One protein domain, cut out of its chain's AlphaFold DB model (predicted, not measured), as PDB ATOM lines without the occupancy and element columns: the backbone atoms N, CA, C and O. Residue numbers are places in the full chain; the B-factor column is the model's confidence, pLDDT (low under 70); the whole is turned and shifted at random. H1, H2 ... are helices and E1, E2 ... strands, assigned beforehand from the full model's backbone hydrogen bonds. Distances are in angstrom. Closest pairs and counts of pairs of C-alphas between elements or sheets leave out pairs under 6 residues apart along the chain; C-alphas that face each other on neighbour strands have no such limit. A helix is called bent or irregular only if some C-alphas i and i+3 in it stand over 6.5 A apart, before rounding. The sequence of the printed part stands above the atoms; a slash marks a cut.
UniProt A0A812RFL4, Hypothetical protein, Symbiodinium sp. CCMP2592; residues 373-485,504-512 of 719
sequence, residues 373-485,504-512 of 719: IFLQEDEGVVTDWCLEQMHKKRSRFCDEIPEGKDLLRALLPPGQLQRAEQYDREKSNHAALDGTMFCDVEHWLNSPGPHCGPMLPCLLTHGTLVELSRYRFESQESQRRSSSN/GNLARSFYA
ATOM      1  N   ILE A 373       0.764  22.711  -7.049       89.19
ATOM      2  CA  ILE A 373      -0.578  22.203  -6.717       89.19
ATOM      3  C   ILE A 373      -0.537  20.860  -5.972       89.19
ATOM      4  O   ILE A 373      -1.502  20.498  -5.310       89.19
ATOM      5  N   PHE A 374       0.578  20.129  -6.044       86.69
ATOM      6  CA  PHE A 374       0.772  18.874  -5.322       86.69
ATOM      7  C   PHE A 374       1.428  19.067  -3.943       86.69
ATOM      8  O   PHE A 374       1.378  18.168  -3.110       86.69
ATOM      9  N   LEU A 375       1.981  20.253  -3.658       85.06
ATOM     10  CA  LEU A 375       2.585  20.607  -2.367       85.06
ATOM     11  C   LEU A 375       1.591  21.386  -1.487       85.06
ATOM     12  O   LEU A 375       1.772  22.577  -1.220       85.06
ATOM     13  N   GLN A 376       0.515  20.707  -1.081       82.75
ATOM     14  CA  GLN A 376      -0.624  21.275  -0.330       82.75
ATOM     15  C   GLN A 376      -0.673  20.806   1.134       82.75
ATOM     16  O   GLN A 376      -1.741  20.787   1.748       82.75
ATOM     17  N   GLU A 377       0.456  20.346   1.675       81.69
ATOM     18  CA  GLU A 377       0.532  19.958   3.083       81.69
ATOM     19  C   GLU A 377       0.425  21.196   3.985       81.69
ATOM     20  O   GLU A 377       0.796  22.306   3.600       81.69
ATOM     21  N   ASP A 378      -0.130  20.995   5.177       83.44
ATOM     22  CA  ASP A 378      -0.296  22.053   6.169       83.44
ATOM     23  C   ASP A 378       1.065  22.607   6.620       83.44
ATOM     24  O   ASP A 378       1.996  21.839   6.876       83.44
ATOM     25  N   GLU A 379       1.192  23.933   6.739       83.81
ATOM     26  CA  GLU A 379       2.461  24.573   7.112       83.81
ATOM     27  C   GLU A 379       2.978  24.095   8.472       83.81
ATOM     28  O   GLU A 379       4.190  23.938   8.631       83.81
ATOM     29  N   GLY A 380       2.088  23.782   9.422       85.81
ATOM     30  CA  GLY A 380       2.472  23.210  10.712       85.81
ATOM     31  C   GLY A 380       3.089  21.819  10.565       85.81
ATOM     32  O   GLY A 380       4.126  21.532  11.153       85.81
ATOM     33  N   VAL A 381       2.528  20.977   9.694       82.12
ATOM     34  CA  VAL A 381       3.059  19.629   9.424       82.12
ATOM     35  C   VAL A 381       4.425  19.697   8.737       82.12
ATOM     36  O   VAL A 381       5.329  18.928   9.070       82.12
ATOM     37  N   VAL A 382       4.597  20.630   7.797       82.06
ATOM     38  CA  VAL A 382       5.885  20.867   7.127       82.06
ATOM     39  C   VAL A 382       6.926  21.375   8.129       82.06
ATOM     40  O   VAL A 382       8.061  20.896   8.127       82.06
ATOM     41  N   THR A 383       6.533  22.298   9.009       85.31
ATOM     42  CA  THR A 383       7.353  22.859  10.099       85.31
ATOM     43  C   THR A 383       7.834  21.757  11.042       85.31
ATOM     44  O   THR A 383       9.040  21.598  11.240       85.31
ATOM     45  N   ASP A 384       6.916  20.930  11.547       85.31
ATOM     46  CA  ASP A 384       7.227  19.812  12.443       85.31
ATOM     47  C   ASP A 384       8.205  18.825  11.797       85.31
ATOM     48  O   ASP A 384       9.178  18.387  12.419       85.31
ATOM     49  N   TRP A 385       7.987  18.502  10.518       85.38
ATOM     50  CA  TRP A 385       8.898  17.642   9.770       85.38
ATOM     51  C   TRP A 385      10.287  18.279   9.621       85.38
ATOM     52  O   TRP A 385      11.289  17.584   9.814       85.38
ATOM     53  N   CYS A 386      10.372  19.583   9.315       86.12
ATOM     54  CA  CYS A 386      11.652  20.291   9.181       86.12
ATOM     55  C   CYS A 386      12.463  20.185  10.468       86.12
ATOM     56  O   CYS A 386      13.624  19.765  10.433       86.12
ATOM     57  N   LEU A 387      11.832  20.519  11.598       86.94
ATOM     58  CA  LEU A 387      12.453  20.458  12.918       86.94
ATOM     59  C   LEU A 387      12.931  19.039  13.222       86.94
ATOM     60  O   LEU A 387      14.074  18.844  13.635       86.94
ATOM     61  N   GLU A 388      12.111  18.023  12.939       85.94
ATOM     62  CA  GLU A 388      12.500  16.628  13.144       85.94
ATOM     63  C   GLU A 388      13.757  16.251  12.337       85.94
ATOM     64  O   GLU A 388      14.670  15.599  12.858       85.94
ATOM     65  N   GLN A 389      13.840  16.662  11.069       85.38
ATOM     66  CA  GLN A 389      15.001  16.375  10.221       85.38
ATOM     67  C   GLN A 389      16.251  17.138  10.660       85.38
ATOM     68  O   GLN A 389      17.343  16.560  10.701       85.38
ATOM     69  N   MET A 390      16.100  18.403  11.052       86.44
ATOM     70  CA  MET A 390      17.181  19.210  11.622       86.44
ATOM     71  C   MET A 390      17.729  18.573  12.909       86.44
ATOM     72  O   MET A 390      18.944  18.376  13.049       86.44
ATOM     73  N   HIS A 391      16.841  18.127  13.806       84.94
ATOM     74  CA  HIS A 391      17.214  17.411  15.026       84.94
ATOM     75  C   HIS A 391      17.967  16.109  14.732       84.94
ATOM     76  O   HIS A 391      19.017  15.858  15.334       84.94
ATOM     77  N   LYS A 392      17.500  15.295  13.773       85.88
ATOM     78  CA  LYS A 392      18.196  14.058  13.360       85.88
ATOM     79  C   LYS A 392      19.607  14.329  12.851       85.88
ATOM     80  O   LYS A 392      20.523  13.554  13.132       85.88
ATOM     81  N   LYS A 393      19.798  15.438  12.139       83.12
ATOM     82  CA  LYS A 393      21.104  15.861  11.623       83.12
ATOM     83  C   LYS A 393      22.009  16.491  12.671       83.12
ATOM     84  O   LYS A 393      23.165  16.783  12.368       83.12
ATOM     85  N   ARG A 394      21.521  16.656  13.907       80.31
ATOM     86  CA  ARG A 394      22.235  17.323  15.000       80.31
ATOM     87  C   ARG A 394      22.718  18.714  14.584       80.31
ATOM     88  O   ARG A 394      23.791  19.137  15.027       80.31
ATOM     89  N   SER A 395      21.964  19.415  13.728       68.25
ATOM     90  CA  SER A 395      22.260  20.821  13.468       68.25
ATOM     91  C   SER A 395      22.098  21.545  14.801       68.25
ATOM     92  O   SER A 395      21.006  21.598  15.356       68.25
ATOM     93  N   ARG A 396      23.206  22.019  15.374       65.00
ATOM     94  CA  ARG A 396      23.274  22.588  16.733       65.00
ATOM     95  C   ARG A 396      22.553  23.939  16.882       65.00
ATOM     96  O   ARG A 396      22.866  24.686  17.799       65.00
ATOM     97  N   PHE A 397      21.656  24.292  15.970       56.84
ATOM     98  CA  PHE A 397      21.277  25.675  15.746       56.84
ATOM     99  C   PHE A 397      19.765  25.812  15.579       56.84
ATOM    100  O   PHE A 397      19.208  25.320  14.604       56.84
ATOM    101  N   CYS A 398      19.200  26.529  16.553       59.22
ATOM    102  CA  CYS A 398      17.895  27.180  16.600       59.22
ATOM    103  C   CYS A 398      16.641  26.308  16.761       59.22
ATOM    104  O   CYS A 398      16.383  25.389  15.994       59.22
ATOM    105  N   ASP A 399      15.821  26.713  17.739       75.62
ATOM    106  CA  ASP A 399      14.389  26.391  17.824       75.62
ATOM    107  C   ASP A 399      13.588  27.071  16.687       75.62
ATOM    108  O   ASP A 399      12.416  26.778  16.471       75.62
ATOM    109  N   GLU A 400      14.231  27.976  15.943       86.31
ATOM    110  CA  GLU A 400      13.696  28.660  14.767       86.31
ATOM    111  C   GLU A 400      14.130  27.954  13.475       86.31
ATOM    112  O   GLU A 400      15.313  27.667  13.271       86.31
ATOM    113  N   ILE A 401      13.170  27.707  12.579       86.81
ATOM    114  CA  ILE A 401      13.421  27.124  11.259       86.81
ATOM    115  C   ILE A 401      14.057  28.195  10.360       86.81
ATOM    116  O   ILE A 401      13.425  29.225  10.119       86.81
ATOM    117  N   PRO A 402      15.274  27.976   9.829       89.19
ATOM    118  CA  PRO A 402      15.877  28.897   8.877       89.19
ATOM    119  C   PRO A 402      15.017  29.016   7.619       89.19
ATOM    120  O   PRO A 402      14.412  28.040   7.188       89.19
ATOM    121  N   GLU A 403      15.015  30.178   6.978       89.38
ATOM    122  CA  GLU A 403      14.283  30.377   5.727       89.38
ATOM    123  C   GLU A 403      15.180  30.193   4.491       89.38
ATOM    124  O   GLU A 403      16.414  30.246   4.534       89.38
ATOM    125  N   GLY A 404      14.546  29.982   3.338       89.31
ATOM    126  CA  GLY A 404      15.210  30.045   2.039       89.31
ATOM    127  C   GLY A 404      16.335  29.022   1.840       89.31
ATOM    128  O   GLY A 404      16.175  27.821   2.051       89.31
ATOM    129  N   LYS A 405      17.508  29.495   1.398       89.88
ATOM    130  CA  LYS A 405      18.681  28.632   1.152       89.88
ATOM    131  C   LYS A 405      19.253  28.029   2.433       89.88
ATOM    132  O   LYS A 405      19.827  26.942   2.374       89.88
ATOM    133  N   ASP A 406      19.103  28.705   3.568       90.81
ATOM    134  CA  ASP A 406      19.589  28.193   4.850       90.81
ATOM    135  C   ASP A 406      18.744  27.011   5.330       90.81
ATOM    136  O   ASP A 406      19.302  26.056   5.874       90.81
ATOM    137  N   LEU A 407      17.448  26.995   4.996       90.50
ATOM    138  CA  LEU A 407      16.593  25.823   5.192       90.50
ATOM    139  C   LEU A 407      17.144  24.604   4.447       90.50
ATOM    140  O   LEU A 407      17.327  23.533   5.024       90.50
ATOM    141  N   LEU A 408      17.481  24.769   3.163       91.38
ATOM    142  CA  LEU A 408      18.041  23.679   2.360       91.38
ATOM    143  C   LEU A 408      19.377  23.179   2.918       91.38
ATOM    144  O   LEU A 408      19.627  21.976   2.909       91.38
ATOM    145  N   ARG A 409      20.227  24.075   3.434       91.75
ATOM    146  CA  ARG A 409      21.495  23.700   4.087       91.75
ATOM    147  C   ARG A 409      21.270  22.896   5.363       91.75
ATOM    148  O   ARG A 409      22.046  21.983   5.642       91.75
ATOM    149  N   ALA A 410      20.222  23.217   6.116       89.88
ATOM    150  CA  ALA A 410      19.851  22.485   7.319       89.88
ATOM    151  C   ALA A 410      19.253  21.101   6.986       89.88
ATOM    152  O   ALA A 410      19.549  20.115   7.665       89.88
ATOM    153  N   LEU A 411      18.462  21.005   5.910       89.88
ATOM    154  CA  LEU A 411      17.677  19.813   5.576       89.88
ATOM    155  C   LEU A 411      18.347  18.836   4.614       89.88
ATOM    156  O   LEU A 411      18.143  17.631   4.757       89.88
ATOM    157  N   LEU A 412      19.171  19.281   3.667       90.62
ATOM    158  CA  LEU A 412      19.744  18.423   2.620       90.62
ATOM    159  C   LEU A 412      21.158  17.936   2.985       90.62
ATOM    160  O   LEU A 412      21.931  18.658   3.611       90.62
ATOM    161  N   PRO A 413      21.537  16.677   2.694       91.19
ATOM    162  CA  PRO A 413      22.929  16.240   2.739       91.19
ATOM    163  C   PRO A 413      23.795  17.041   1.750       91.19
ATOM    164  O   PRO A 413      23.275  17.512   0.736       91.19
ATOM    165  N   PRO A 414      25.125  17.133   1.960       93.12
ATOM    166  CA  PRO A 414      26.005  17.957   1.127       93.12
ATOM    167  C   PRO A 414      25.889  17.703  -0.385       93.12
ATOM    168  O   PRO A 414      25.865  18.649  -1.167       93.12
ATOM    169  N   GLY A 415      25.760  16.439  -0.808       92.75
ATOM    170  CA  GLY A 415      25.610  16.093  -2.227       92.75
ATOM    171  C   GLY A 415      24.283  16.557  -2.840       92.75
ATOM    172  O   GLY A 415      24.265  17.016  -3.978       92.75
ATOM    173  N   GLN A 416      23.183  16.485  -2.086       93.19
ATOM    174  CA  GLN A 416      21.877  16.985  -2.532       93.19
ATOM    175  C   GLN A 416      21.858  18.515  -2.564       93.19
ATOM    176  O   GLN A 416      21.363  19.098  -3.524       93.19
ATOM    177  N   LEU A 417      22.463  19.171  -1.568       94.38
ATOM    178  CA  LEU A 417      22.615  20.626  -1.543       94.38
ATOM    179  C   LEU A 417      23.412  21.126  -2.755       94.38
ATOM    180  O   LEU A 417      22.976  22.052  -3.432       94.38
ATOM    181  N   GLN A 418      24.537  20.477  -3.078       95.31
ATOM    182  CA  GLN A 418      25.328  20.806  -4.267       95.31
ATOM    183  C   GLN A 418      24.484  20.727  -5.546       95.31
ATOM    184  O   GLN A 418      24.602  21.581  -6.423       95.31
ATOM    185  N   ARG A 419      23.623  19.710  -5.662       93.75
ATOM    186  CA  ARG A 419      22.719  19.559  -6.808       93.75
ATOM    187  C   ARG A 419      21.630  20.628  -6.817       93.75
ATOM    188  O   ARG A 419      21.407  21.225  -7.865       93.75
ATOM    189  N   ALA A 420      21.027  20.944  -5.673       94.00
ATOM    190  CA  ALA A 420      20.074  22.048  -5.547       94.00
ATOM    191  C   ALA A 420      20.685  23.385  -6.007       94.00
ATOM    192  O   ALA A 420      20.066  24.111  -6.781       94.00
ATOM    193  N   GLU A 421      21.929  23.679  -5.617       94.69
ATOM    194  CA  GLU A 421      22.659  24.875  -6.059       94.69
ATOM    195  C   GLU A 421      22.967  24.870  -7.564       94.69
ATOM    196  O   GLU A 421      22.981  25.928  -8.189       94.69
ATOM    197  N   GLN A 422      23.222  23.702  -8.163       94.00
ATOM    198  CA  GLN A 422      23.373  23.587  -9.617       94.00
ATOM    199  C   GLN A 422      22.052  23.859 -10.340       94.00
ATOM    200  O   GLN A 422      22.049  24.598 -11.320       94.00
ATOM    201  N   TYR A 423      20.939  23.317  -9.842       93.31
ATOM    202  CA  TYR A 423      19.616  23.596 -10.397       93.31
ATOM    203  C   TYR A 423      19.229  25.074 -10.252       93.31
ATOM    204  O   TYR A 423      18.707  25.653 -11.200       93.31
ATOM    205  N   ASP A 424      19.545  25.713  -9.122       93.56
ATOM    206  CA  ASP A 424      19.279  27.141  -8.892       93.56
ATOM    207  C   ASP A 424      19.972  28.041  -9.933       93.56
ATOM    208  O   ASP A 424      19.399  29.031 -10.387       93.56
ATOM    209  N   ARG A 425      21.170  27.661 -10.405       93.94
ATOM    210  CA  ARG A 425      21.876  28.381 -11.486       93.94
ATOM    211  C   ARG A 425      21.168  28.290 -12.836       93.94
ATOM    212  O   ARG A 425      21.332  29.181 -13.661       93.94
ATOM    213  N   GLU A 426      20.372  27.248 -13.055       91.44
ATOM    214  CA  GLU A 426      19.604  27.048 -14.285       91.44
ATOM    215  C   GLU A 426      18.177  27.605 -14.205       91.44
ATOM    216  O   GLU A 426      17.392  27.464 -15.147       91.44
ATOM    217  N   LYS A 427      17.818  28.265 -13.099       90.25
ATOM    218  CA  LYS A 427      16.463  28.779 -12.876       90.25
ATOM    219  C   LYS A 427      16.006  29.733 -13.976       90.25
ATOM    220  O   LYS A 427      14.872  29.630 -14.427       90.25
ATOM    221  N   SER A 428      16.897  30.581 -14.493       88.88
ATOM    222  CA  SER A 428      16.590  31.479 -15.617       88.88
ATOM    223  C   SER A 428      16.209  30.744 -16.907       88.88
ATOM    224  O   SER A 428      15.533  31.314 -17.759       88.88
ATOM    225  N   ASN A 429      16.644  29.492 -17.061       85.62
ATOM    226  CA  ASN A 429      16.426  28.687 -18.260       85.62
ATOM    227  C   ASN A 429      15.224  27.741 -18.123       85.62
ATOM    228  O   ASN A 429      14.699  27.268 -19.139       85.62
ATOM    229  N   HIS A 430      14.825  27.403 -16.891       86.31
ATOM    230  CA  HIS A 430      13.884  26.306 -16.623       86.31
ATOM    231  C   HIS A 430      12.707  26.654 -15.720       86.31
ATOM    232  O   HIS A 430      11.761  25.874 -15.689       86.31
ATOM    233  N   ALA A 431      12.727  27.771 -14.999       88.62
ATOM    234  CA  ALA A 431      11.578  28.172 -14.200       88.62
ATOM    235  C   ALA A 431      10.396  28.609 -15.078       88.62
ATOM    236  O   ALA A 431      10.571  29.086 -16.204       88.62
ATOM    237  N   ALA A 432       9.184  28.484 -14.536       86.38
ATOM    238  CA  ALA A 432       8.021  29.174 -15.083       86.38
ATOM    239  C   ALA A 432       8.147  30.697 -14.923       86.38
ATOM    240  O   ALA A 432       9.028  31.211 -14.232       86.38
ATOM    241  N   LEU A 433       7.230  31.429 -15.565       85.19
ATOM    242  CA  LEU A 433       7.156  32.892 -15.492       85.19
ATOM    243  C   LEU A 433       6.932  33.413 -14.064       85.19
ATOM    244  O   LEU A 433       7.385  34.504 -13.737       85.19
ATOM    245  N   ASP A 434       6.271  32.627 -13.214       86.50
ATOM    246  CA  ASP A 434       6.078  32.899 -11.783       86.50
ATOM    247  C   ASP A 434       7.309  32.525 -10.926       86.50
ATOM    248  O   ASP A 434       7.293  32.658  -9.702       86.50
ATOM    249  N   GLY A 435       8.380  32.038 -11.558       89.69
ATOM    250  CA  GLY A 435       9.606  31.585 -10.917       89.69
ATOM    251  C   GLY A 435       9.577  30.136 -10.427       89.69
ATOM    252  O   GLY A 435      10.608  29.676  -9.926       89.69
ATOM    253  N   THR A 436       8.461  29.413 -10.572       91.06
ATOM    254  CA  THR A 436       8.310  28.034 -10.083       91.06
ATOM    255  C   THR A 436       9.273  27.085 -10.786       91.06
ATOM    256  O   THR A 436       9.334  27.029 -12.016       91.06
ATOM    257  N   MET A 437      10.026  26.317  -9.995       92.56
ATOM    258  CA  MET A 437      10.968  25.319 -10.489       92.56
ATOM    259  C   MET A 437      11.103  24.169  -9.494       92.56
ATOM    260  O   MET A 437      11.548  24.363  -8.366       92.56
ATOM    261  N   PHE A 438      10.765  22.976  -9.955       92.62
ATOM    262  CA  PHE A 438      10.984  21.708  -9.290       92.62
ATOM    263  C   PHE A 438      12.280  21.074  -9.770       92.62
ATOM    264  O   PHE A 438      12.605  21.096 -10.963       92.62
ATOM    265  N   CYS A 439      12.992  20.454  -8.841       91.19
ATOM    266  CA  CYS A 439      14.076  19.538  -9.140       91.19
ATOM    267  C   CYS A 439      14.023  18.325  -8.212       91.19
ATOM    268  O   CYS A 439      13.564  18.409  -7.073       91.19
ATOM    269  N   ASP A 440      14.501  17.197  -8.726       90.38
ATOM    270  CA  ASP A 440      14.824  16.036  -7.912       90.38
ATOM    271  C   ASP A 440      16.300  16.129  -7.526       90.38
ATOM    272  O   ASP A 440      17.186  15.978  -8.371       90.38
ATOM    273  N   VAL A 441      16.577  16.421  -6.254       91.00
ATOM    274  CA  VAL A 441      17.954  16.602  -5.781       91.00
ATOM    275  C   VAL A 441      18.678  15.277  -5.546       91.00
ATOM    276  O   VAL A 441      19.809  15.293  -5.058       91.00
ATOM    277  N   GLU A 442      18.102  14.134  -5.915       87.75
ATOM    278  CA  GLU A 442      18.828  12.862  -6.054       87.75
ATOM    279  C   GLU A 442      19.454  12.697  -7.444       87.75
ATOM    280  O   GLU A 442      20.440  11.974  -7.595       87.75
ATOM    281  N   HIS A 443      18.953  13.429  -8.441       86.12
ATOM    282  CA  HIS A 443      19.426  13.365  -9.818       86.12
ATOM    283  C   HIS A 443      20.366  14.526 -10.154       86.12
ATOM    284  O   HIS A 443      20.232  15.652  -9.676       86.12
ATOM    285  N   TRP A 444      21.361  14.253 -11.002       85.94
ATOM    286  CA  TRP A 444      22.204  15.310 -11.560       85.94
ATOM    287  C   TRP A 444      21.464  16.024 -12.689       85.94
ATOM    288  O   TRP A 444      20.807  15.377 -13.502       85.94
ATOM    289  N   LEU A 445      21.672  17.337 -12.820       83.88
ATOM    290  CA  LEU A 445      21.095  18.166 -13.886       83.88
ATOM    291  C   LEU A 445      21.313  17.593 -15.302       83.88
ATOM    292  O   LEU A 445      20.444  17.708 -16.160       83.88
ATOM    293  N   ASN A 446      22.470  16.964 -15.531       81.38
ATOM    294  CA  ASN A 446      22.850  16.368 -16.816       81.38
ATOM    295  C   ASN A 446      22.592  14.857 -16.890       81.38
ATOM    296  O   ASN A 446      22.974  14.221 -17.874       81.38
ATOM    297  N   SER A 447      22.004  14.261 -15.849       78.88
ATOM    298  CA  SER A 447      21.624  12.855 -15.903       78.88
ATOM    299  C   SER A 447      20.530  12.660 -16.956       78.88
ATOM    300  O   SER A 447      19.719  13.564 -17.185       78.88
ATOM    301  N   PRO A 448      20.507  11.509 -17.641       65.94
ATOM    302  CA  PRO A 448      19.424  11.156 -18.541       65.94
ATOM    303  C   PRO A 448      18.154  10.811 -17.744       65.94
ATOM    304  O   PRO A 448      17.708   9.666 -17.739       65.94
ATOM    305  N   GLY A 449      17.590  11.812 -17.071       64.94
ATOM    306  CA  GLY A 449      16.484  11.630 -16.150       64.94
ATOM    307  C   GLY A 449      15.498  12.784 -16.064       64.94
ATOM    308  O   GLY A 449      15.479  13.615 -16.984       64.94
ATOM    309  N   PRO A 450      14.621  12.822 -15.036       60.91
ATOM    310  CA  PRO A 450      13.510  13.751 -14.990       60.91
ATOM    311  C   PRO A 450      14.013  15.182 -15.109       60.91
ATOM    312  O   PRO A 450      14.922  15.634 -14.412       60.91
ATOM    313  N   HIS A 451      13.400  15.905 -16.036       74.19
ATOM    314  CA  HIS A 451      13.736  17.290 -16.284       74.19
ATOM    315  C   HIS A 451      13.285  18.149 -15.100       74.19
ATOM    316  O   HIS A 451      12.132  18.070 -14.677       74.19
ATOM    317  N   CYS A 452      14.185  18.991 -14.589       85.75
ATOM    318  CA  CYS A 452      13.792  20.100 -13.732       85.75
ATOM    319  C   CYS A 452      12.948  21.100 -14.531       85.75
ATOM    320  O   CYS A 452      13.173  21.293 -15.731       85.75
ATOM    321  N   GLY A 453      12.014  21.768 -13.871       89.88
ATOM    322  CA  GLY A 453      11.145  22.744 -14.519       89.88
ATOM    323  C   GLY A 453       9.922  23.073 -13.677       89.88
ATOM    324  O   GLY A 453       9.864  22.689 -12.515       89.88
ATOM    325  N   PRO A 454       8.915  23.764 -14.225       90.25
ATOM    326  CA  PRO A 454       7.744  24.167 -13.445       90.25
ATOM    327  C   PRO A 454       6.768  23.021 -13.152       90.25
ATOM    328  O   PRO A 454       5.845  23.172 -12.356       90.25
ATOM    329  N   MET A 455       6.941  21.887 -13.826       90.50
ATOM    330  CA  MET A 455       6.101  20.703 -13.689       90.50
ATOM    331  C   MET A 455       6.694  19.759 -12.646       90.50
ATOM    332  O   MET A 455       7.915  19.686 -12.506       90.50
ATOM    333  N   LEU A 456       5.844  18.969 -11.994       89.44
ATOM    334  CA  LEU A 456       6.302  17.881 -11.144       89.44
ATOM    335  C   LEU A 456       7.103  16.873 -11.995       89.44
ATOM    336  O   LEU A 456       6.582  16.386 -13.010       89.44
ATOM    337  N   PRO A 457       8.364  16.571 -11.640       86.38
ATOM    338  CA  PRO A 457       9.168  15.597 -12.367       86.38
ATOM    339  C   PRO A 457       8.599  14.177 -12.235       86.38
ATOM    340  O   PRO A 457       7.876  13.859 -11.291       86.38
ATOM    341  N   CYS A 458       8.947  13.297 -13.178       82.06
ATOM    342  CA  CYS A 458       8.629  11.874 -13.069       82.06
ATOM    343  C   CYS A 458       9.367  11.268 -11.869       82.06
ATOM    344  O   CYS A 458      10.593  11.208 -11.872       82.06
ATOM    345  N   LEU A 459       8.619  10.764 -10.888       76.19
ATOM    346  CA  LEU A 459       9.164  10.061  -9.726       76.19
ATOM    347  C   LEU A 459       9.183   8.564 -10.021       76.19
ATOM    348  O   LEU A 459       8.134   7.992 -10.329       76.19
ATOM    349  N   LEU A 460      10.359   7.937  -9.967       64.94
ATOM    350  CA  LEU A 460      10.482   6.492 -10.176       64.94
ATOM    351  C   LEU A 460      10.610   5.725  -8.866       64.94
ATOM    352  O   LEU A 460       9.805   4.836  -8.613       64.94
ATOM    353  N   THR A 461      11.599   6.050  -8.034       58.72
ATOM    354  CA  THR A 461      11.883   5.245  -6.837       58.72
ATOM    355  C   THR A 461      12.303   6.075  -5.637       58.72
ATOM    356  O   THR A 461      11.796   5.806  -4.553       58.72
ATOM    357  N   HIS A 462      13.142   7.100  -5.809       58.12
ATOM    358  CA  HIS A 462      13.635   7.946  -4.720       58.12
ATOM    359  C   HIS A 462      13.857   9.366  -5.232       58.12
ATOM    360  O   HIS A 462      14.828   9.610  -5.936       58.12
ATOM    361  N   GLY A 463      12.953  10.278  -4.881       67.12
ATOM    362  CA  GLY A 463      13.140  11.694  -5.153       67.12
ATOM    363  C   GLY A 463      13.008  12.486  -3.868       67.12
ATOM    364  O   GLY A 463      11.973  12.425  -3.198       67.12
ATOM    365  N   THR A 464      14.059  13.220  -3.518       85.25
ATOM    366  CA  THR A 464      13.914  14.382  -2.643       85.25
ATOM    367  C   THR A 464      13.559  15.529  -3.574       85.25
ATOM    368  O   THR A 464      14.416  16.049  -4.289       85.25
ATOM    369  N   LEU A 465      12.277  15.872  -3.639       89.19
ATOM    370  CA  LEU A 465      11.818  16.953  -4.495       89.19
ATOM    371  C   LEU A 465      11.963  18.276  -3.781       89.19
ATOM    372  O   LEU A 465      11.606  18.394  -2.610       89.19
ATOM    373  N   VAL A 466      12.443  19.274  -4.510       90.88
ATOM    374  CA  VAL A 466      12.564  20.639  -4.017       90.88
ATOM    375  C   VAL A 466      11.918  21.591  -5.013       90.88
ATOM    376  O   VAL A 466      12.256  21.597  -6.196       90.88
ATOM    377  N   GLU A 467      11.005  22.421  -4.518       93.38
ATOM    378  CA  GLU A 467      10.512  23.609  -5.205       93.38
ATOM    379  C   GLU A 467      11.450  24.783  -4.874       93.38
ATOM    380  O   GLU A 467      11.348  25.411  -3.820       93.38
ATOM    381  N   LEU A 468      12.377  25.106  -5.775       91.44
ATOM    382  CA  LEU A 468      13.442  26.096  -5.552       91.44
ATOM    383  C   LEU A 468      12.948  27.549  -5.450       91.44
ATOM    384  O   LEU A 468      13.685  28.428  -5.010       91.44
ATOM    385  N   SER A 469      11.728  27.852  -5.897       87.94
ATOM    386  CA  SER A 469      11.121  29.185  -5.748       87.94
ATOM    387  C   SER A 469      10.711  29.479  -4.316       87.94
ATOM    388  O   SER A 469      10.919  30.594  -3.843       87.94
ATOM    389  N   ARG A 470      10.124  28.483  -3.655       86.81
ATOM    390  CA  ARG A 470       9.536  28.610  -2.320       86.81
ATOM    391  C   ARG A 470      10.340  27.882  -1.250       86.81
ATOM    392  O   ARG A 470       9.986  27.957  -0.084       86.81
ATOM    393  N   TYR A 471      11.398  27.178  -1.653       84.69
ATOM    394  CA  TYR A 471      12.215  26.322  -0.795       84.69
ATOM    395  C   TYR A 471      11.382  25.271  -0.046       84.69
ATOM    396  O   TYR A 471      11.733  24.848   1.052       84.69
ATOM    397  N   ARG A 472      10.278  24.833  -0.668       82.31
ATOM    398  CA  ARG A 472       9.446  23.726  -0.191       82.31
ATOM    399  C   ARG A 472      10.059  22.414  -0.652       82.31
ATOM    400  O   ARG A 472      10.656  22.351  -1.727       82.31
ATOM    401  N   PHE A 473       9.902  21.367   0.138       79.06
ATOM    402  CA  PHE A 473      10.400  20.042  -0.194       79.06
ATOM    403  C   PHE A 473       9.297  19.007   0.013       79.06
ATOM    404  O   PHE A 473       8.407  19.174   0.842       79.06
ATOM    405  N   GLU A 474       9.405  17.913  -0.723       69.00
ATOM    406  CA  GLU A 474       8.648  16.693  -0.484       69.00
ATOM    407  C   GLU A 474       9.657  15.549  -0.505       69.00
ATOM    408  O   GLU A 474      10.425  15.400  -1.458       69.00
ATOM    409  N   SER A 475       9.692  14.754   0.561       61.62
ATOM    410  CA  SER A 475      10.535  13.559   0.611       61.62
ATOM    411  C   SER A 475       9.663  12.319   0.681       61.62
ATOM    412  O   SER A 475       8.623  12.305   1.340       61.62
ATOM    413  N   GLN A 476      10.125  11.231   0.077       61.09
ATOM    414  CA  GLN A 476       9.433   9.945   0.152       61.09
ATOM    415  C   GLN A 476       9.240   9.462   1.609       61.09
ATOM    416  O   GLN A 476       8.278   8.759   1.915       61.09
ATOM    417  N   GLU A 477      10.128   9.849   2.534       57.81
ATOM    418  CA  GLU A 477       9.974   9.535   3.960       57.81
ATOM    419  C   GLU A 477       8.853  10.353   4.626       57.81
ATOM    420  O   GLU A 477       8.183   9.834   5.520       57.81
ATOM    421  N   SER A 478       8.599  11.585   4.165       53.56
ATOM    422  CA  SER A 478       7.421  12.374   4.558       53.56
ATOM    423  C   SER A 478       6.127  11.654   4.160       53.56
ATOM    424  O   SER A 478       5.278  11.393   5.014       53.56
ATOM    425  N   GLN A 479       6.045  11.194   2.903       53.22
ATOM    426  CA  GLN A 479       4.893  10.449   2.370       53.22
ATOM    427  C   GLN A 479       4.605   9.152   3.140       53.22
ATOM    428  O   GLN A 479       3.451   8.797   3.370       53.22
ATOM    429  N   ARG A 480       5.653   8.437   3.576       52.78
ATOM    430  CA  ARG A 480       5.514   7.196   4.362       52.78
ATOM    431  C   ARG A 480       5.055   7.428   5.806       52.78
ATOM    432  O   ARG A 480       4.606   6.483   6.446       52.78
ATOM    433  N   ARG A 481       5.212   8.640   6.352       52.62
ATOM    434  CA  ARG A 481       4.899   8.948   7.760       52.62
ATOM    435  C   ARG A 481       3.539   9.602   7.939       52.62
ATOM    436  O   ARG A 481       2.862   9.281   8.919       52.62
ATOM    437  N   SER A 482       3.129  10.462   7.008       46.88
ATOM    438  CA  SER A 482       1.796  11.080   6.994       46.88
ATOM    439  C   SER A 482       0.667  10.040   6.936       46.88
ATOM    440  O   SER A 482      -0.404  10.264   7.506       46.88
ATOM    441  N   SER A 483       0.933   8.863   6.361       43.47
ATOM    442  CA  SER A 483       0.053   7.690   6.421       43.47
ATOM    443  C   SER A 483       0.022   7.016   7.802       43.47
ATOM    444  O   SER A 483      -1.043   6.607   8.245       43.47
ATOM    445  N   SER A 484       1.142   6.966   8.532       44.22
ATOM    446  CA  SER A 484       1.263   6.213   9.797       44.22
ATOM    447  C   SER A 484       0.826   6.944  11.081       44.22
ATOM    448  O   SER A 484       0.545   6.293  12.085       44.22
ATOM    449  N   ASN A 485       0.789   8.285  11.101       41.03
ATOM    450  CA  ASN A 485       0.752   9.041  12.368       41.03
ATOM    451  C   ASN A 485      -0.621   9.623  12.771       41.03
ATOM    452  O   ASN A 485      -0.734  10.207  13.847       41.03
ATOM    453  N   GLY A 504      -2.103  14.976   0.612       29.52
ATOM    454  CA  GLY A 504      -1.710  13.957   1.604       29.52
ATOM    455  C   GLY A 504      -2.755  12.842   1.820       29.52
ATOM    456  O   GLY A 504      -2.450  11.802   2.398       29.52
ATOM    457  N   ASN A 505      -3.985  13.019   1.321       33.12
ATOM    458  CA  ASN A 505      -5.035  12.003   1.264       33.12
ATOM    459  C   ASN A 505      -5.010  11.149  -0.012       33.12
ATOM    460  O   ASN A 505      -5.557  10.052   0.031       33.12
ATOM    461  N   LEU A 506      -4.360  11.564  -1.107       34.47
ATOM    462  CA  LEU A 506      -4.222  10.686  -2.280       34.47
ATOM    463  C   LEU A 506      -3.329   9.481  -1.941       34.47
ATOM    464  O   LEU A 506      -3.604   8.359  -2.352       34.47
ATOM    465  N   ALA A 507      -2.323   9.697  -1.083       32.56
ATOM    466  CA  ALA A 507      -1.571   8.623  -0.441       32.56
ATOM    467  C   ALA A 507      -2.415   7.847   0.595       32.56
ATOM    468  O   ALA A 507      -2.235   6.644   0.740       32.56
ATOM    469  N   ARG A 508      -3.375   8.474   1.293       33.06
ATOM    470  CA  ARG A 508      -4.248   7.771   2.263       33.06
ATOM    471  C   ARG A 508      -5.212   6.784   1.613       33.06
ATOM    472  O   ARG A 508      -5.460   5.749   2.219       33.06
ATOM    473  N   SER A 509      -5.694   7.054   0.402       32.41
ATOM    474  CA  SER A 509      -6.519   6.091  -0.341       32.41
ATOM    475  C   SER A 509      -5.709   4.898  -0.865       32.41
ATOM    476  O   SER A 509      -6.276   3.838  -1.092       32.41
ATOM    477  N   PHE A 510      -4.384   5.041  -1.000       33.72
ATOM    478  CA  PHE A 510      -3.494   3.988  -1.506       33.72
ATOM    479  C   PHE A 510      -2.693   3.240  -0.418       33.72
ATOM    480  O   PHE A 510      -2.190   2.154  -0.684       33.72
ATOM    481  N   TYR A 511      -2.584   3.765   0.812       33.75
ATOM    482  CA  TYR A 511      -1.727   3.204   1.877       33.75
ATOM    483  C   TYR A 511      -2.449   2.611   3.100       33.75
ATOM    484  O   TYR A 511      -1.769   2.197   4.040       33.75
ATOM    485  N   ALA A 512      -3.780   2.463   3.092       30.28
ATOM    486  CA  ALA A 512      -4.492   1.696   4.134       30.28
ATOM    487  C   ALA A 512      -4.031   0.217   4.232       30.28
ATOM    488  O   ALA A 512      -4.340  -0.490   5.184       30.28
TER     489      ALA A 512
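What this domain is: This is residues 373 to 485 and 504 to 512 of the 719 residues of the protein "Hypothetical protein" of Symbiodinium sp. CCMP2592 (UniProt A0A812RFL4). A small three-stranded sheet sits in the middle, with H3 slantwise over one face, H2 beside H3 and H1 beyond H2. H5 runs on from the sheet's edge strand E3, and H6 lies farthest out. The printed part has 122 residues, with six named helices and three named strands in the order H1 H2 H3 H4 E1 E2 E3 H5 H6 along the chain; of the 65 residues in named elements helices hold 54 and strands 11, and the class is mostly helix. The sheet, E1 - E2 - E3, is antiparallel and a meander, each strand the antiparallel neighbour of the one before. The whole is compact, with a radius of gyration of the C-alphas of 14.4 A and spans of 38 by 38 by 25 A.

How they stand to each other: E1, residues 438 to 440, and E2, residues 464 to 467, form a hairpin, with N 439 and O 466 3.0 A apart. E2 and E3, residues 472 to 475, form another, with N 465 and O 474 2.9 A apart. H3, residues 414 to 425, has a height over the sheet of 10.0 A; the C-alphas of Tyr 423 and Cys 439 are its closest to E1, 7.0 A apart. H2, residues 404 to 411, only grazes the sheet. H1, residues 379 to 392, touches H2 with residues 386 to 390 alone at a steep tilt of 49 degrees, closest at the C-alphas of Met 390 and Ala 410, 6.0 A. H4, residues 427 to 430, meets H3 only through their link. H5, residues 476 to 482, and H6, residues 504 to 512, only just touch, with 3 pairs of C-alphas within 8 A, the closest those of Ser 482 and Gly 504, 7.0 A. Every O i to N i+4 pair is within hydrogen-bond range in H1, H3 and H5, but 3 of 4 in H2 and 2 of 5 in H6, which has 2 of 6 O i to N i+3 pairs within range; H4 is too short for an i+4 pair.

Where its parts are: H1 is 19.9 A long from C-alpha 379 at (2.461, 24.573, 7.112), H3 16.9 A, and H6 12.8 A to C-alpha 512 at (-4.492, 1.696, 4.134). H6 is only just irregular: C-alphas 509 and 512 are 6.6 A apart.

The domain as a whole: The C-alphas farthest apart, those of Ser 428 and Ala 512, are 41.5 A apart. Residues 486 to 503 are not printed, and C-alphas 485 and 504 are 12.1 A apart across the cut. The links H1 to H2 and E1 to E2 are long. Mean pLDDT of the printed part is 77.9; residues 395 to 398, 448 to 450, 460 to 463, 474 to 485 and 504 to 512 are under 70.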